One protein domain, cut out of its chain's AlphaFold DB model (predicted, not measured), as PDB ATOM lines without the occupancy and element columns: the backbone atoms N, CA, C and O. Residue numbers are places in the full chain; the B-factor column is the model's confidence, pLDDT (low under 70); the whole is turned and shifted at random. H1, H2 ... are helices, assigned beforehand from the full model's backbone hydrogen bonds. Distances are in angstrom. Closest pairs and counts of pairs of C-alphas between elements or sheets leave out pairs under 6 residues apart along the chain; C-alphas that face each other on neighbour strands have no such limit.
ATOM      1  N   LEU A   2     -22.415  25.913 -51.044       78.94
ATOM      2  CA  LEU A   2     -22.231  24.450 -51.061       78.94
ATOM      3  C   LEU A   2     -22.156  23.868 -52.487       78.94
ATOM      4  O   LEU A   2     -21.261  23.079 -52.757       78.94
ATOM      5  N   ARG A   3     -22.968  24.368 -53.430       80.88
ATOM      6  CA  ARG A   3     -22.877  24.046 -54.870       80.88
ATOM      7  C   ARG A   3     -21.454  24.181 -55.438       80.88
ATOM      8  O   ARG A   3     -20.927  23.251 -56.032       80.88
ATOM      9  N   ASN A   4     -20.804  25.321 -55.193       79.81
ATOM     10  CA  ASN A   4     -19.438  25.568 -55.672       79.81
ATOM     11  C   ASN A   4     -18.416  24.641 -54.998       79.81
ATOM     12  O   ASN A   4     -17.394  24.332 -55.598       79.81
ATOM     13  N   LYS A   5     -18.673  24.202 -53.757       83.69
ATOM     14  CA  LYS A   5     -17.828  23.215 -53.071       83.69
ATOM     15  C   LYS A   5     -17.989  21.820 -53.673       83.69
ATOM     16  O   LYS A   5     -16.982  21.150 -53.841       83.69
ATOM     17  N   ILE A   6     -19.212  21.421 -54.032       85.88
ATOM     18  CA  ILE A   6     -19.489  20.139 -54.700       85.88
ATOM     19  C   ILE A   6     -18.768  20.092 -56.051       85.88
ATOM     20  O   ILE A   6     -17.977  19.188 -56.274       85.88
ATOM     21  N   SER A   7     -18.938  21.110 -56.899       83.38
ATOM     22  CA  SER A   7     -18.268  21.157 -58.211       83.38
ATOM     23  C   SER A   7     -16.734  21.110 -58.097       83.38
ATOM     24  O   SER A   7     -16.081  20.349 -58.805       83.38
ATOM     25  N   LYS A   8     -16.147  21.840 -57.137       85.00
ATOM     26  CA  LYS A   8     -14.703  21.751 -56.856       85.00
ATOM     27  C   LYS A   8     -14.275  20.364 -56.369       85.00
ATOM     28  O   LYS A   8     -13.212  19.897 -56.759       85.00
ATOM     29  N   ALA A   9     -15.080  19.713 -55.530       85.75
ATOM     30  CA  ALA A   9     -14.786  18.373 -55.030       85.75
ATOM     31  C   ALA A   9     -14.817  17.324 -56.153       85.75
ATOM     32  O   ALA A   9     -13.950  16.460 -56.183       85.75
ATOM     33  N   LEU A  10     -15.745  17.436 -57.110       87.75
ATOM     34  CA  LEU A  10     -15.811  16.547 -58.277       87.75
ATOM     35  C   LEU A  10     -14.574  16.686 -59.177       87.75
ATOM     36  O   LEU A  10     -13.993  15.685 -59.589       87.75
ATOM     37  N   GLN A  11     -14.122  17.923 -59.422       85.69
ATOM     38  CA  GLN A  11     -12.874  18.172 -60.153       85.69
ATOM     39  C   GLN A  11     -11.658  17.597 -59.420       85.69
ATOM     40  O   GLN A  11     -10.790  16.996 -60.051       85.69
ATOM     41  N   GLN A  12     -11.610  17.749 -58.092       87.56
ATOM     42  CA  GLN A  12     -10.534  17.186 -57.282       87.56
ATOM     43  C   GLN A  12     -10.539  15.655 -57.337       87.56
ATOM     44  O   GLN A  12      -9.489  15.076 -57.573       87.56
ATOM     45  N   LEU A  13     -11.697  14.999 -57.196       89.00
ATOM     46  CA  LEU A  13     -11.802  13.535 -57.250       89.00
ATOM     47  C   LEU A  13     -11.258  12.959 -58.557       89.00
ATOM     48  O   LEU A  13     -10.547  11.960 -58.527       89.00
ATOM     49  N   LYS A  14     -11.549  13.603 -59.693       85.31
ATOM     50  CA  LYS A  14     -11.014  13.178 -60.991       85.31
ATOM     51  C   LYS A  14      -9.485  13.274 -61.036       85.31
ATOM     52  O   LYS A  14      -8.822  12.355 -61.504       85.31
ATOM     53  N   LYS A  15      -8.929  14.373 -60.521       86.38
ATOM     54  CA  LYS A  15      -7.478  14.577 -60.465       86.38
ATOM     55  C   LYS A  15      -6.795  13.569 -59.535       86.38
ATOM     56  O   LYS A  15      -5.753  13.032 -59.889       86.38
ATOM     57  N   GLU A  16      -7.369  13.315 -58.363       86.50
ATOM     58  CA  GLU A  16      -6.836  12.341 -57.399       86.50
ATOM     59  C   GLU A  16      -6.889  10.913 -57.953       86.50
ATOM     60  O   GLU A  16      -5.948  10.150 -57.767       86.50
ATOM     61  N   GLU A  17      -7.944  10.552 -58.688       86.56
ATOM     62  CA  GLU A  17      -8.025   9.262 -59.379       86.56
ATOM     63  C   GLU A  17      -6.896   9.097 -60.407       86.56
ATOM     64  O   GLU A  17      -6.236   8.061 -60.418       86.56
ATOM     65  N   GLU A  18      -6.621  10.118 -61.227       86.50
ATOM     66  CA  GLU A  18      -5.503  10.102 -62.183       86.50
ATOM     67  C   GLU A  18      -4.143   9.960 -61.478       86.50
ATOM     68  O   GLU A  18      -3.287   9.193 -61.925       86.50
ATOM     69  N   VAL A  19      -3.953  10.650 -60.348       82.62
ATOM     70  CA  VAL A  19      -2.737  10.535 -59.526       82.62
ATOM     71  C   VAL A  19      -2.603   9.128 -58.950       82.62
ATOM     72  O   VAL A  19      -1.540   8.525 -59.074       82.62
ATOM     73  N   LEU A  20      -3.665   8.571 -58.365       84.06
ATOM     74  CA  LEU A  20      -3.643   7.220 -57.803       84.06
ATOM     75  C   LEU A  20      -3.395   6.163 -58.882       84.06
ATOM     76  O   LEU A  20      -2.575   5.278 -58.663       84.06
ATOM     77  N   ARG A  21      -4.015   6.289 -60.065       86.88
ATOM     78  CA  ARG A  21      -3.742   5.430 -61.235       86.88
ATOM     79  C   ARG A  21      -2.273   5.483 -61.641       86.88
ATOM     80  O   ARG A  21      -1.668   4.445 -61.884       86.88
ATOM     81  N   HIS A  22      -1.683   6.677 -61.684       82.88
ATOM     82  CA  HIS A  22      -0.263   6.831 -61.986       82.88
ATOM     83  C   HIS A  22       0.626   6.178 -60.918       82.88
ATOM     84  O   HIS A  22       1.563   5.456 -61.254       82.88
ATOM     85  N   LEU A  23       0.300   6.375 -59.637       79.31
ATOM     86  CA  LEU A  23       1.054   5.839 -58.503       79.31
ATOM     87  C   LEU A  23       1.018   4.315 -58.385       79.31
ATOM     88  O   LEU A  23       1.855   3.773 -57.669       79.31
ATOM     89  N   VAL A  24       0.072   3.632 -59.031       85.44
ATOM     90  CA  VAL A  24      -0.016   2.163 -59.035       85.44
ATOM     91  C   VAL A  24       0.324   1.542 -60.395       85.44
ATOM     92  O   VAL A  24       0.186   0.335 -60.556       85.44
ATOM     93  N   SER A  25       0.766   2.344 -61.372       85.31
ATOM     94  CA  SER A  25       0.970   1.921 -62.771       85.31
ATOM     95  C   SER A  25       2.081   0.886 -62.994       85.31
ATOM     96  O   SER A  25       2.129   0.245 -64.039       85.31
ATOM     97  N   ASP A  26       2.973   0.722 -62.024       81.56
ATOM     98  CA  ASP A  26       4.084  -0.229 -62.012       81.56
ATOM     99  C   ASP A  26       3.715  -1.599 -61.421       81.56
ATOM    100  O   ASP A  26       4.496  -2.543 -61.548       81.56
ATOM    101  N   PHE A  27       2.542  -1.737 -60.793       80.56
ATOM    102  CA  PHE A  27       2.073  -3.045 -60.341       80.56
ATOM    103  C   PHE A  27       1.665  -3.912 -61.545       80.56
ATOM    104  O   PHE A  27       1.003  -3.414 -62.458       80.56
ATOM    105  N   PRO A  28       1.962  -5.227 -61.543       75.00
ATOM    106  CA  PRO A  28       1.553  -6.140 -62.619       75.00
ATOM    107  C   PRO A  28       0.035  -6.153 -62.881       75.00
ATOM    108  O   PRO A  28      -0.407  -6.472 -63.981       75.00
ATOM    109  N   GLU A  29      -0.748  -5.782 -61.865       76.81
ATOM    110  CA  GLU A  29      -2.214  -5.751 -61.832       76.81
ATOM    111  C   GLU A  29      -2.772  -4.309 -61.813       76.81
ATOM    112  O   GLU A  29      -3.909  -4.094 -61.392       76.81
ATOM    113  N   ALA A  30      -1.989  -3.305 -62.237       74.81
ATOM    114  CA  ALA A  30      -2.319  -1.877 -62.116       74.81
ATOM    115  C   ALA A  30      -3.725  -1.500 -62.622       74.81
ATOM    116  O   ALA A  30      -4.457  -0.757 -61.960       74.81
ATOM    117  N   ASP A  31      -4.117  -2.041 -63.778       74.94
ATOM    118  CA  ASP A  31      -5.406  -1.752 -64.417       74.94
ATOM    119  C   ASP A  31      -6.592  -2.410 -63.693       74.94
ATOM    120  O   ASP A  31      -7.718  -1.918 -63.775       74.94
ATOM    121  N   SER A  32      -6.345  -3.492 -62.949       72.44
ATOM    122  CA  SER A  32      -7.356  -4.219 -62.173       72.44
ATOM    123  C   SER A  32      -7.505  -3.729 -60.732       72.44
ATOM    124  O   SER A  32      -8.428  -4.164 -60.049       72.44
ATOM    125  N   ILE A  33      -6.650  -2.817 -60.248       80.38
ATOM    126  CA  ILE A  33      -6.783  -2.268 -58.891       80.38
ATOM    127  C   ILE A  33      -8.034  -1.365 -58.828       80.38
ATOM    128  O   ILE A  33      -8.106  -0.352 -59.543       80.38
ATOM    129  N   PRO A  34      -9.028  -1.685 -57.973       77.56
ATOM    130  CA  PRO A  34     -10.240  -0.887 -57.855       77.56
ATOM    131  C   PRO A  34      -9.957   0.418 -57.098       77.56
ATOM    132  O   PRO A  34      -9.493   0.410 -55.960       77.56
ATOM    133  N   ILE A  35     -10.287   1.556 -57.714       81.81
ATOM    134  CA  ILE A  35     -10.233   2.882 -57.080       81.81
ATOM    135  C   ILE A  35     -11.671   3.366 -56.890       81.81
ATOM    136  O   ILE A  35     -12.376   3.635 -57.863       81.81
ATOM    137  N   LYS A  36     -12.117   3.469 -55.634       83.31
ATOM    138  CA  LYS A  36     -13.467   3.938 -55.281       83.31
ATOM    139  C   LYS A  36     -13.422   5.409 -54.863       83.31
ATOM    140  O   LYS A  36     -12.600   5.810 -54.041       83.31
ATOM    141  N   LYS A  37     -14.324   6.216 -55.423       86.69
ATOM    142  CA  LYS A  37     -14.469   7.645 -55.109       86.69
ATOM    143  C   LYS A  37     -15.580   7.843 -54.092       86.69
ATOM    144  O   LYS A  37     -16.655   7.270 -54.221       86.69
ATOM    145  N   VAL A  38     -15.326   8.686 -53.097       85.75
ATOM    146  CA  VAL A  38     -16.263   8.966 -52.006       85.75
ATOM    147  C   VAL A  38     -16.288  10.466 -51.737       85.75
ATOM    148  O   VAL A  38     -15.248  11.122 -51.717       85.75
ATOM    149  N   LEU A  39     -17.480  11.013 -51.492       87.81
ATOM    150  CA  LEU A  39     -17.659  12.392 -51.041       87.81
ATOM    151  C   LEU A  39     -18.085  12.431 -49.571       87.81
ATOM    152  O   LEU A  39     -19.000  11.721 -49.153       87.81
ATOM    153  N   ALA A  40     -17.452  13.316 -48.800       87.06
ATOM    154  CA  ALA A  40     -17.759  13.524 -47.391       87.06
ATOM    155  C   ALA A  40     -18.238  14.959 -47.119       87.06
ATOM    156  O   ALA A  40     -17.550  15.947 -47.388       87.06
ATOM    157  N   PHE A  41     -19.418  15.065 -46.516       87.00
ATOM    158  CA  PHE A  41     -20.066  16.289 -46.066       87.00
ATOM    159  C   PHE A  41     -20.488  16.167 -44.590       87.00
ATOM    160  O   PHE A  41     -21.677  16.218 -44.273       87.00
ATOM    161  N   PRO A  42     -19.535  16.082 -43.644       81.69
ATOM    162  CA  PRO A  42     -19.809  15.746 -42.239       81.69
ATOM    163  C   PRO A  42     -20.669  16.778 -41.486       81.69
ATOM    164  O   PRO A  42     -21.089  16.544 -40.360       81.69
ATOM    165  N   LYS A  43     -20.934  17.946 -42.085       83.62
ATOM    166  CA  LYS A  43     -21.776  19.015 -41.516       83.62
ATOM    167  C   LYS A  43     -23.068  19.257 -42.302       83.62
ATOM    168  O   LYS A  43     -23.834  20.149 -41.947       83.62
ATOM    169  N   THR A  44     -23.317  18.485 -43.356       88.50
ATOM    170  CA  THR A  44     -24.487  18.628 -44.230       88.50
ATOM    171  C   THR A  44     -25.390  17.416 -44.069       88.50
ATOM    172  O   THR A  44     -24.915  16.287 -44.104       88.50
ATOM    173  N   ARG A  45     -26.696  17.639 -43.908       89.06
ATOM    174  CA  ARG A  45     -27.690  16.558 -43.856       89.06
ATOM    175  C   ARG A  45     -27.951  15.972 -45.243       89.06
ATOM    176  O   ARG A  45     -28.032  16.744 -46.203       89.06
ATOM    177  N   LYS A  46     -28.198  14.661 -45.342       88.00
ATOM    178  CA  LYS A  46     -28.540  13.985 -46.616       88.00
ATOM    179  C   LYS A  46     -29.725  14.638 -47.333       88.00
ATOM    180  O   LYS A  46     -29.678  14.826 -48.542       88.00
ATOM    181  N   ALA A  47     -30.748  15.068 -46.592       87.56
ATOM    182  CA  ALA A  47     -31.921  15.741 -47.160       87.56
ATOM    183  C   ALA A  47     -31.587  17.082 -47.846       87.56
ATOM    184  O   ALA A  47     -32.131  17.383 -48.904       87.56
ATOM    185  N   LEU A  48     -30.669  17.865 -47.267       88.25
ATOM    186  CA  LEU A  48     -30.212  19.130 -47.853       88.25
ATOM    187  C   LEU A  48     -29.291  18.888 -49.056       88.25
ATOM    188  O   LEU A  48     -29.305  19.656 -50.012       88.25
ATOM    189  N   LEU A  49     -28.479  17.827 -49.012       87.81
ATOM    190  CA  LEU A  49     -27.675  17.422 -50.162       87.81
ATOM    191  C   LEU A  49     -28.578  16.996 -51.328       87.81
ATOM    192  O   LEU A  49     -28.369  17.477 -52.437       87.81
ATOM    193  N   ARG A  50     -29.618  16.190 -51.065       89.19
ATOM    194  CA  ARG A  50     -30.617  15.777 -52.063       89.19
ATOM    195  C   ARG A  50     -31.247  16.986 -52.760       89.19
ATOM    196  O   ARG A  50     -31.139  17.084 -53.976       89.19
ATOM    197  N   SER A  51     -31.794  17.938 -51.998       85.81
ATOM    198  CA  SER A  51     -32.459  19.113 -52.583       85.81
ATOM    199  C   SER A  51     -31.517  19.941 -53.464       85.81
ATOM    200  O   SER A  51     -31.901  20.413 -54.524       85.81
ATOM    201  N   ILE A  52     -30.247  20.088 -53.068       84.75
ATOM    202  CA  ILE A  52     -29.260  20.851 -53.846       84.75
ATOM    203  C   ILE A  52     -28.890  20.143 -55.153       84.75
ATOM    204  O   ILE A  52     -28.661  20.817 -56.158       84.75
ATOM    205  N   LEU A  53     -28.782  18.813 -55.141       84.31
ATOM    206  CA  LEU A  53     -28.449  18.040 -56.337       84.31
ATOM    207  C   LEU A  53     -29.599  18.064 -57.351       84.31
ATOM    208  O   LEU A  53     -29.345  18.314 -58.532       84.31
ATOM    209  N   GLU A  54     -30.835  17.915 -56.869       83.69
ATOM    210  CA  GLU A  54     -32.066  18.002 -57.667       83.69
ATOM    211  C   GLU A  54     -32.272  19.404 -58.264       83.69
ATOM    212  O   GLU A  54     -32.534  19.523 -59.458       83.69
ATOM    213  N   ASP A  55     -32.062  20.470 -57.484       75.62
ATOM    214  CA  ASP A  55     -32.287  21.852 -57.934       75.62
ATOM    215  C   ASP A  55     -31.239  22.356 -58.944       75.62
ATOM    216  O   ASP A  55     -31.487  23.295 -59.706       75.62
ATOM    217  N   CYS A  56     -30.024  21.799 -58.927       64.94
ATOM    218  CA  CYS A  56     -28.880  22.368 -59.648       64.94
ATOM    219  C   CYS A  56     -28.478  21.613 -60.923       64.94
ATOM    220  O   CYS A  56     -27.463  21.991 -61.514       64.94
ATOM    221  N   ASN A  57     -29.215  20.572 -61.336       68.81
ATOM    222  CA  ASN A  57     -28.833  19.648 -62.421       68.81
ATOM    223  C   ASN A  57     -27.429  19.023 -62.242       68.81
ATOM    224  O   ASN A  57     -26.795  18.627 -63.216       68.81
ATOM    225  N   LEU A  58     -26.928  18.933 -61.003       78.50
ATOM    226  CA  LEU A  58     -25.624  18.325 -60.682       78.50
ATOM    227  C   LEU A  58     -25.725  16.817 -60.433       78.50
ATOM    228  O   LEU A  58     -24.705  16.150 -60.284       78.50
ATOM    229  N   THR A  59     -26.945  16.279 -60.385       83.75
ATOM    230  CA  THR A  59     -27.219  14.856 -60.170       83.75
ATOM    231  C   THR A  59     -26.431  13.969 -61.124       83.75
ATOM    232  O   THR A  59     -25.759  13.051 -60.669       83.75
ATOM    233  N   THR A  60     -26.449  14.267 -62.426       82.31
ATOM    234  CA  THR A  60     -25.742  13.462 -63.431       82.31
ATOM    235  C   THR A  60     -24.233  13.469 -63.199       82.31
ATOM    236  O   THR A  60     -23.621  12.410 -63.161       82.31
ATOM    237  N   GLU A  61     -23.646  14.641 -62.942       84.44
ATOM    238  CA  GLU A  61     -22.201  14.795 -62.724       84.44
ATOM    239  C   GLU A  61     -21.729  14.060 -61.455       84.44
ATOM    240  O   GLU A  61     -20.667  13.439 -61.439       84.44
ATOM    241  N   VAL A  62     -22.537  14.084 -60.388       85.75
ATOM    242  CA  VAL A  62     -22.245  13.358 -59.142       85.75
ATOM    243  C   VAL A  62     -22.407  11.849 -59.324       85.75
ATOM    244  O   VAL A  62     -21.542  11.097 -58.875       85.75
ATOM    245  N   CYS A  63     -23.473  11.399 -59.989       85.81
ATOM    246  CA  CYS A  63     -23.695   9.982 -60.270       85.81
ATOM    247  C   CYS A  63     -22.577   9.401 -61.147       85.81
ATOM    248  O   CYS A  63     -22.028   8.356 -60.812       85.81
ATOM    249  N   GLU A  64     -22.178  10.103 -62.212       84.88
ATOM    250  CA  GLU A  64     -21.058   9.702 -63.072       84.88
ATOM    251  C   GLU A  64     -19.735   9.663 -62.299       84.88
ATOM    252  O   GLU A  64     -18.983   8.694 -62.391       84.88
ATOM    253  N   SER A  65     -19.453  10.690 -61.490       84.88
ATOM    254  CA  SER A  65     -18.205  10.765 -60.726       84.88
ATOM    255  C   SER A  65     -18.086   9.661 -59.674       84.88
ATOM    256  O   SER A  65     -16.990   9.146 -59.471       84.88
ATOM    257  N   LEU A  66     -19.191   9.269 -59.034       84.38
ATOM    258  CA  LEU A  66     -19.223   8.206 -58.025       84.38
ATOM    259  C   LEU A  66     -19.514   6.812 -58.604       84.38
ATOM    260  O   LEU A  66     -19.584   5.857 -57.838       84.38
ATOM    261  N   ALA A  67     -19.696   6.690 -59.925       81.44
ATOM    262  CA  ALA A  67     -20.164   5.466 -60.584       81.44
ATOM    263  C   ALA A  67     -21.472   4.908 -59.974       81.44
ATOM    264  O   ALA A  67     -21.662   3.699 -59.854       81.44
ATOM    265  N   ALA A  68     -22.381   5.802 -59.575       82.25
ATOM    266  CA  ALA A  68     -23.650   5.455 -58.947       82.25
ATOM    267  C   ALA A  68     -24.796   5.430 -59.982       82.25
ATOM    268  O   ALA A  68     -24.962   6.395 -60.730       82.25
ATOM    269  N   PRO A  69     -25.645   4.382 -60.010       81.56
ATOM    270  CA  PRO A  69     -26.726   4.238 -60.993       81.56
ATOM    271  C   PRO A  69     -27.908   5.187 -60.754       81.56
ATOM    272  O   PRO A  69     -28.745   5.386 -61.634       81.56
ATOM    273  N   SER A  70     -28.018   5.761 -59.555       85.12
ATOM    274  CA  SER A  70     -29.110   6.655 -59.179       85.12
ATOM    275  C   SER A  70     -28.658   7.686 -58.150       85.12
ATOM    276  O   SER A  70     -27.662   7.495 -57.450       85.12
ATOM    277  N   LEU A  71     -29.436   8.765 -58.015       84.50
ATOM    278  CA  LEU A  71     -29.212   9.782 -56.985       84.50
ATOM    279  C   LEU A  71     -29.253   9.180 -55.574       84.50
ATOM    280  O   LEU A  71     -28.440   9.537 -54.729       84.50
ATOM    281  N   GLU A  72     -30.164   8.239 -55.324       84.69
ATOM    282  CA  GLU A  72     -30.269   7.553 -54.032       84.69
ATOM    283  C   GLU A  72     -29.011   6.752 -53.706       84.69
ATOM    284  O   GLU A  72     -28.534   6.783 -52.572       84.69
ATOM    285  N   HIS A  73     -28.423   6.107 -54.713       80.94
ATOM    286  CA  HIS A  73     -27.158   5.405 -54.551       80.94
ATOM    287  C   HIS A  73     -25.985   6.378 -54.361       80.94
ATOM    288  O   HIS A  73     -25.126   6.165 -53.510       80.94
ATOM    289  N   ALA A  74     -25.944   7.488 -55.099       84.88
ATOM    290  CA  ALA A  74     -24.909   8.501 -54.902       84.88
ATOM    291  C   ALA A  74     -24.963   9.088 -53.478       84.88
ATOM    292  O   ALA A  74     -23.933   9.271 -52.826       84.88
ATOM    293  N   LEU A  75     -26.172   9.341 -52.965       85.94
ATOM    294  CA  LEU A  75     -26.402   9.832 -51.607       85.94
ATOM    295  C   LEU A  75     -26.077   8.788 -50.534       85.94
ATOM    296  O   LEU A  75     -25.629   9.168 -49.451       85.94
ATOM    297  N   SER A  76     -26.296   7.498 -50.804       81.38
ATOM    298  CA  SER A  76     -25.970   6.422 -49.863       81.38
ATOM    299  C   SER A  76     -24.463   6.182 -49.751       81.38
ATOM    300  O   SER A  76     -24.008   5.848 -48.658       81.38
ATOM    301  N   SER A  77     -23.695   6.430 -50.817       81.75
ATOM    302  CA  SER A  77     -22.225   6.392 -50.815       81.75
ATOM    303  C   SER A  77     -21.586   7.649 -50.196       81.75
ATOM    304  O   SER A  77     -20.430   7.614 -49.775       81.75
ATOM    305  N   CYS A  78     -22.322   8.761 -50.087       87.06
ATOM    306  CA  CYS A  78     -21.839   9.990 -49.445       87.06
ATOM    307  C   CYS A  78     -21.883   9.908 -47.910       87.06
ATOM    308  O   CYS A  78     -22.912   9.569 -47.320       87.06
ATOM    309  N   LEU A  79     -20.807  10.350 -47.255       86.56
ATOM    310  CA  LEU A  79     -20.734  10.452 -45.795       86.56
ATOM    311  C   LEU A  79     -21.275  11.812 -45.335       86.56
ATOM    312  O   LEU A  79     -20.657  12.842 -45.592       86.56
ATOM    313  N   CYS A  80     -22.428  11.847 -44.670       87.25
ATOM    314  CA  CYS A  80     -23.115  13.086 -44.281       87.25
ATOM    315  C   CYS A  80     -23.117  13.313 -42.760       87.25
ATOM    316  O   CYS A  80     -22.541  12.543 -41.996       87.25
ATOM    317  N   ALA A  81     -23.756  14.391 -42.300       85.12
ATOM    318  CA  ALA A  81     -23.807  14.759 -40.884       85.12
ATOM    319  C   ALA A  81     -24.458  13.694 -39.992       85.12
ATOM    320  O   ALA A  81     -24.067  13.542 -38.837       85.12
ATOM    321  N   GLU A  82     -25.452  12.975 -40.511       83.88
ATOM    322  CA  GLU A  82     -26.098  11.874 -39.803       83.88
ATOM    323  C   GLU A  82     -25.141  10.695 -39.595       83.88
ATOM    324  O   GLU A  82     -25.158  10.085 -38.529       83.88
ATOM    325  N   ASP A  83     -24.288  10.407 -40.580       77.19
ATOM    326  CA  ASP A  83     -23.310   9.319 -40.515       77.19
ATOM    327  C   ASP A  83     -22.119   9.723 -39.624       77.19
ATOM    328  O   ASP A  83     -21.720   8.983 -38.729       77.19
ATOM    329  N   ALA A  84     -21.613  10.952 -39.783       76.88
ATOM    330  CA  ALA A  84     -20.482  11.483 -39.018       76.88
ATOM    331  C   ALA A  84     -20.757  11.591 -37.509       76.88
ATOM    332  O   ALA A  84     -19.884  11.278 -36.703       76.88
ATOM    333  N   ARG A  85     -21.967  12.009 -37.109       75.88
ATOM    334  CA  ARG A  85     -22.347  12.088 -35.685       75.88
ATOM    335  C   ARG A  85     -22.362  10.720 -35.015       75.88
ATOM    336  O   ARG A  85     -21.885  10.598 -33.893       75.88
ATOM    337  N   LYS A  86     -22.866   9.701 -35.711       70.88
ATOM    338  CA  LYS A  86     -22.888   8.325 -35.202       70.88
ATOM    339  C   LYS A  86     -21.479   7.767 -35.029       70.88
ATOM    340  O   LYS A  86     -21.197   7.141 -34.015       70.88
ATOM    341  N   ILE A  87     -20.574   8.069 -35.964       69.19
ATOM    342  CA  ILE A  87     -19.148   7.736 -35.835       69.19
ATOM    343  C   ILE A  87     -18.554   8.406 -34.591       69.19
ATOM    344  O   ILE A  87     -17.877   7.756 -33.802       69.19
ATOM    345  N   GLU A  88     -18.830   9.694 -34.387       69.94
ATOM    346  CA  GLU A  88     -18.330  10.440 -33.230       69.94
ATOM    347  C   GLU A  88     -18.861   9.881 -31.896       69.94
ATOM    348  O   GLU A  88     -18.128   9.816 -30.910       69.94
ATOM    349  N   GLU A  89     -20.123   9.453 -31.859       69.88
ATOM    350  CA  GLU A  89     -20.743   8.808 -30.697       69.88
ATOM    351  C   GLU A  89     -20.156   7.413 -30.431       69.88
ATOM    352  O   GLU A  89     -19.825   7.108 -29.285       69.88
ATOM    353  N   ALA A  90     -19.938   6.601 -31.471       62.19
ATOM    354  CA  ALA A  90     -19.318   5.279 -31.357       62.19
ATOM    355  C   ALA A  90     -17.871   5.359 -30.838       62.19
ATOM    356  O   ALA A  90     -17.497   4.628 -29.922       62.19
ATOM    357  N   VAL A  91     -17.075   6.306 -31.349       61.69
ATOM    358  CA  VAL A  91     -15.686   6.532 -30.907       61.69
ATOM    359  C   VAL A  91     -15.621   6.996 -29.446       61.69
ATOM    360  O   VAL A  91     -14.696   6.634 -28.724       61.69
ATOM    361  N   LYS A  92     -16.613   7.758 -28.969       64.25
ATOM    362  CA  LYS A  92     -16.693   8.179 -27.557       64.25
ATOM    363  C   LYS A  92     -17.081   7.046 -26.603       64.25
ATOM    364  O   LYS A  92     -16.744   7.123 -25.424       64.25
ATOM    365  N   MET A  93     -17.796   6.029 -27.087       57.56
ATOM    366  CA  MET A  93     -18.329   4.929 -26.273       57.56
ATOM    367  C   MET A  93     -17.355   3.753 -26.103       57.56
ATOM    368  O   MET A  93     -17.557   2.938 -25.206       57.56
ATOM    369  N   ALA A  94     -16.297   3.664 -26.914       51.31
ATOM    370  CA  ALA A  94     -15.336   2.566 -26.863       51.31
ATOM    371  C   ALA A  94     -13.882   3.062 -26.929       51.31
ATOM    372  O   ALA A  94     -13.316   3.197 -28.016       51.31
ATOM    373  N   PRO A  95     -13.234   3.302 -25.778       46.12
ATOM    374  CA  PRO A  95     -11.810   3.573 -25.741       46.12
ATOM    375  C   PRO A  95     -11.050   2.250 -25.901       46.12
ATOM    376  O   PRO A  95     -10.650   1.669 -24.907       46.12
ATOM    377  N   TRP A  96     -10.875   1.778 -27.141       47.12
ATOM    378  CA  TRP A  96      -9.780   0.910 -27.641       47.12
ATOM    379  C   TRP A  96      -9.398  -0.403 -26.899       47.12
ATOM    380  O   TRP A  96      -8.553  -1.130 -27.413       47.12
ATOM    381  N   GLU A  97      -9.987  -0.759 -25.752       40.75
ATOM    382  CA  GLU A  97      -9.481  -1.820 -24.856       40.75
ATOM    383  C   GLU A  97     -10.400  -3.042 -24.690       40.75
ATOM    384  O   GLU A  97     -10.015  -4.009 -24.037       40.75
ATOM    385  N   SER A  98     -11.582  -3.079 -25.302       40.41
ATOM    386  CA  SER A  98     -12.450  -4.265 -25.246       40.41
ATOM    387  C   SER A  98     -12.631  -4.877 -26.630       40.41
ATOM    388  O   SER A  98     -13.238  -4.268 -27.512       40.41
ATOM    389  N   GLY A  99     -12.087  -6.084 -26.795       40.91
ATOM    390  CA  GLY A  99     -12.127  -6.868 -28.024       40.91
ATOM    391  C   GLY A  99     -13.516  -6.997 -28.659       40.91
ATOM    392  O   GLY A  99     -14.547  -7.067 -27.986       40.91
ATOM    393  N   ASP A 100     -13.497  -7.023 -29.989       43.22
ATOM    394  CA  ASP A 100     -14.508  -7.549 -30.914       43.22
ATOM    395  C   ASP A 100     -15.964  -7.058 -30.846       43.22
ATOM    396  O   ASP A 100     -16.789  -7.552 -31.608       43.22
ATOM    397  N   THR A 101     -16.326  -6.061 -30.030       44.06
ATOM    398  CA  THR A 101     -17.758  -5.695 -29.875       44.06
ATOM    399  C   THR A 101     -18.119  -4.211 -29.982       44.06
ATOM    400  O   THR A 101     -19.291  -3.870 -29.869       44.06
ATOM    401  N   ALA A 102     -17.176  -3.309 -30.276       45.59
ATOM    402  CA  ALA A 102     -17.449  -1.863 -30.278       45.59
ATOM    403  C   ALA A 102     -17.803  -1.227 -31.642       45.59
ATOM    404  O   ALA A 102     -18.363  -0.134 -31.675       45.59
ATOM    405  N   LEU A 103     -17.502  -1.884 -32.768       47.50
ATOM    406  CA  LEU A 103     -17.814  -1.386 -34.122       47.50
ATOM    407  C   LEU A 103     -19.017  -2.111 -34.749       47.50
ATOM    408  O   LEU A 103     -19.105  -2.254 -35.964       47.50
ATOM    409  N   THR A 104     -19.973  -2.563 -33.936       47.56
ATOM    410  CA  THR A 104     -21.234  -3.160 -34.410       47.56
ATOM    411  C   THR A 104     -22.303  -2.113 -34.738       47.56
ATOM    412  O   THR A 104     -23.493  -2.418 -34.666       47.56
ATOM    413  N   ASP A 105     -21.938  -0.869 -35.071       55.19
ATOM    414  CA  ASP A 105     -22.931   0.036 -35.656       55.19
ATOM    415  C   ASP A 105     -23.154  -0.394 -37.108       55.19
ATOM    416  O   ASP A 105     -22.372  -0.073 -38.012       55.19
ATOM    417  N   GLU A 106     -24.245  -1.139 -37.321       59.56
ATOM    418  CA  GLU A 106     -24.726  -1.549 -38.640       59.56
ATOM    419  C   GLU A 106     -24.739  -0.383 -39.632       59.56
ATOM    420  O   GLU A 106     -24.609  -0.621 -40.824       59.56
ATOM    421  N   SER A 107     -24.881   0.869 -39.183       58.91
ATOM    422  CA  SER A 107     -24.942   2.042 -40.060       58.91
ATOM    423  C   SER A 107     -23.616   2.324 -40.780       58.91
ATOM    424  O   SER A 107     -23.632   2.591 -41.981       58.91
ATOM    425  N   LEU A 108     -22.480   2.272 -40.069       66.75
ATOM    426  CA  LEU A 108     -21.155   2.522 -40.655       66.75
ATOM    427  C   LEU A 108     -20.732   1.343 -41.525       66.75
ATOM    428  O   LEU A 108     -20.272   1.551 -42.643       66.75
ATOM    429  N   LEU A 109     -20.930   0.118 -41.028       67.56
ATOM    430  CA  LEU A 109     -20.671  -1.091 -41.803       67.56
ATOM    431  C   LEU A 109     -21.540  -1.124 -43.061       67.56
ATOM    432  O   LEU A 109     -21.030  -1.421 -44.127       67.56
ATOM    433  N   ARG A 110     -22.815  -0.725 -42.978       69.31
ATOM    434  CA  ARG A 110     -23.707  -0.612 -44.142       69.31
ATOM    435  C   ARG A 110     -23.252   0.477 -45.108       69.31
ATOM    436  O   ARG A 110     -23.304   0.246 -46.307       69.31
ATOM    437  N   TRP A 111     -22.798   1.638 -44.630       75.75
ATOM    438  CA  TRP A 111     -22.210   2.657 -45.508       75.75
ATOM    439  C   TRP A 111     -20.949   2.133 -46.204       75.75
ATOM    440  O   TRP A 111     -20.840   2.242 -47.419       75.75
ATOM    441  N   TRP A 112     -20.037   1.516 -45.456       74.75
ATOM    442  CA  TRP A 112     -18.795   0.962 -45.985       74.75
ATOM    443  C   TRP A 112     -19.051  -0.175 -46.980       74.75
ATOM    444  O   TRP A 112     -18.490  -0.172 -48.071       74.75
ATOM    445  N   SER A 113     -19.978  -1.085 -46.669       72.94
ATOM    446  CA  SER A 113     -20.460  -2.112 -47.597       72.94
ATOM    447  C   SER A 113     -21.060  -1.496 -48.858       72.94
ATOM    448  O   SER A 113     -20.707  -1.918 -49.947       72.94
ATOM    449  N   ASN A 114     -21.864  -0.432 -48.755       71.56
ATOM    450  CA  ASN A 114     -22.401   0.266 -49.933       71.56
ATOM    451  C   ASN A 114     -21.325   0.968 -50.786       71.56
ATOM    452  O   ASN A 114     -21.600   1.346 -51.923       71.56
ATOM    453  N   VAL A 115     -20.137   1.227 -50.233       73.25
ATOM    454  CA  VAL A 115     -19.001   1.818 -50.959       73.25
ATOM    455  C   VAL A 115     -18.132   0.735 -51.610       73.25
ATOM    456  O   VAL A 115     -17.547   0.983 -52.665       73.25
ATOM    457  N   ILE A 116     -18.041  -0.447 -50.993       70.06
ATOM    458  CA  ILE A 116     -17.178  -1.550 -51.439       70.06
ATOM    459  C   ILE A 116     -17.897  -2.537 -52.364       70.06
ATOM    460  O   ILE A 116     -17.272  -3.011 -53.310       70.06
ATOM    461  N   ASP A 117     -19.167  -2.854 -52.115       65.88
ATOM    462  CA  ASP A 117     -19.898  -3.864 -52.878       65.88
ATOM    463  C   ASP A 117     -20.268  -3.325 -54.271       65.88
ATOM    464  O   ASP A 117     -20.959  -2.312 -54.406       65.88
ATOM    465  N   ASP A 118     -19.816  -4.014 -55.322       54.12
ATOM    466  CA  ASP A 118     -20.210  -3.715 -56.697       54.12
ATOM    467  C   ASP A 118     -21.623  -4.245 -56.989       54.12
ATOM    468  O   ASP A 118     -21.906  -5.433 -56.874       54.12
ATOM    469  N   ASN A 119     -22.485  -3.293 -57.343       52.50
ATOM    470  CA  ASN A 119     -23.873  -3.269 -57.830       52.50
ATOM    471  C   ASN A 119     -24.570  -4.485 -58.507       52.50
ATOM    472  O   ASN A 119     -25.545  -4.266 -59.226       52.50
ATOM    473  N   THR A 143       0.474  -7.549 -53.940       79.31
ATOM    474  CA  THR A 143      -0.036  -6.244 -54.389       79.31
ATOM    475  C   THR A 143      -0.565  -5.431 -53.198       79.31
ATOM    476  O   THR A 143      -0.297  -4.235 -53.100       79.31
ATOM    477  N   TYR A 144      -1.270  -6.059 -52.253       80.25
ATOM    478  CA  TYR A 144      -1.793  -5.407 -51.048       80.25
ATOM    479  C   TYR A 144      -0.671  -4.899 -50.135       80.25
ATOM    480  O   TYR A 144      -0.698  -3.741 -49.717       80.25
ATOM    481  N   GLU A 145       0.332  -5.731 -49.856       74.69
ATOM    482  CA  GLU A 145       1.505  -5.353 -49.062       74.69
ATOM    483  C   GLU A 145       2.296  -4.228 -49.743       74.69
ATOM    484  O   GLU A 145       2.691  -3.269 -49.079       74.69
ATOM    485  N   GLY A 146       2.453  -4.280 -51.070       77.25
ATOM    486  CA  GLY A 146       3.092  -3.220 -51.849       77.25
ATOM    487  C   GLY A 146       2.318  -1.898 -51.819       77.25
ATOM    488  O   GLY A 146       2.914  -0.838 -51.609       77.25
ATOM    489  N   LEU A 147       0.990  -1.937 -51.974       78.31
ATOM    490  CA  LEU A 147       0.123  -0.760 -51.845       78.31
ATOM    491  C   LEU A 147       0.201  -0.179 -50.428       78.31
ATOM    492  O   LEU A 147       0.383   1.028 -50.260       78.31
ATOM    493  N   PHE A 148       0.130  -1.031 -49.406       76.88
ATOM    494  CA  PHE A 148       0.250  -0.612 -48.015       76.88
ATOM    495  C   PHE A 148       1.625   0.001 -47.732       76.88
ATOM    496  O   PHE A 148       1.706   1.068 -47.134       76.88
ATOM    497  N   ALA A 149       2.717  -0.586 -48.216       69.69
ATOM    498  CA  ALA A 149       4.052  -0.009 -48.076       69.69
ATOM    499  C   ALA A 149       4.198   1.330 -48.822       69.69
ATOM    500  O   ALA A 149       4.903   2.226 -48.360       69.69
ATOM    501  N   ARG A 150       3.516   1.515 -49.956       75.44
ATOM    502  CA  ARG A 150       3.577   2.765 -50.723       75.44
ATOM    503  C   ARG A 150       2.824   3.908 -50.050       75.44
ATOM    504  O   ARG A 150       3.357   5.010 -49.950       75.44
ATOM    505  N   PHE A 151       1.606   3.648 -49.579       73.06
ATOM    506  CA  PHE A 151       0.738   4.681 -49.004       73.06
ATOM    507  C   PHE A 151       0.889   4.820 -47.481       73.06
ATOM    508  O   PHE A 151       0.796   5.922 -46.942       73.06
ATOM    509  N   CYS A 152       1.195   3.730 -46.780       66.06
ATOM    510  CA  CYS A 152       1.325   3.658 -45.320       66.06
ATOM    511  C   CYS A 152       2.757   3.342 -44.847       66.06
ATOM    512  O   CYS A 152       2.990   3.204 -43.646       66.06
ATOM    513  N   GLY A 153       3.731   3.214 -45.752       60.94
ATOM    514  CA  GLY A 153       5.115   2.907 -45.385       60.94
ATOM    515  C   GLY A 153       5.953   4.130 -44.983       60.94
ATOM    516  O   GLY A 153       5.419   5.145 -44.535       60.94
TER     517      GLY A 153
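AT A GLANCE: This is residues 2 to 119 and 143 to 153 of the 751 residues of an uncharacterized protein of Pomacea canaliculata (UniProt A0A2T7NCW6). What shape do these atoms make? They make a loose L: the long H1 is one limb, H5 and H6 reach away as the other, and the small cluster of H2, H3 and H4 fills the corner. Residues 95 to 101 stick out at the tip of the second limb, and H7 touches no helix. What is it built of? The 129 printed residues hold seven named helices, H1 to H7 in chain order, and no named strand, an all-helix class; the whole is only just loose, close to compact, with a radius of gyration of the C-alphas of 16.9 A and spans of 44 by 40 by 26 A.

IN THESE COORDINATES: Where does H1 run? H1, residues 2 to 23, runs 30.7 A from C-alpha 2 at (-22.231, 24.450, -51.061). Which helices follow? H2 is residues 46 to 55, H3 59 to 66, H4 71 to 77, H5 81 to 93 with 18.4 A, H6 106 to 116 with 14.9 A, and H7 143 to 152, ending at C-alpha 152 (1.325, 3.658, -45.320).

HOW THE PARTS SIT: What does H1 touch? With residues 10 to 14 alone it touches H3, the same way at a shallow tilt of 27 degrees; the closest C-alphas, of Leu 10 and Ser 65, are 6.7 A apart. What does the hub, H4, touch? Its closest C-alpha pairs are Ala 74 with Cys 63 of H3, 5.7 A, Leu 75 with Lys 46 of H2, 6.8 A, and Ser 77 with Val 115 of H6, 5.6 A. How does H5 meet H6? With residues 83 to 87 alone it only just touches H6, with 3 pairs of C-alphas within 8 A, Asp 83 and Leu 108 closest at 7.1 A. Are the helix backbones whole? Every O i to N i+4 pair is within hydrogen-bond range in H1, H2, H3, H4, H6 and H7, and 8 of 9 in H5.

THE WHOLE: How far does it reach? The two C-alphas farthest apart, of Asn 57 and Glu 97, are 47.4 A apart. Where are the breaks and long links? Residues 120 to 142 are not printed, with 24.3 A between C-alphas 119 and 143; the links H1 to H2 and H5 to H6 are long. Where is confidence low? The pLDDT is under 70 in 32 residues, among them 87 to 110.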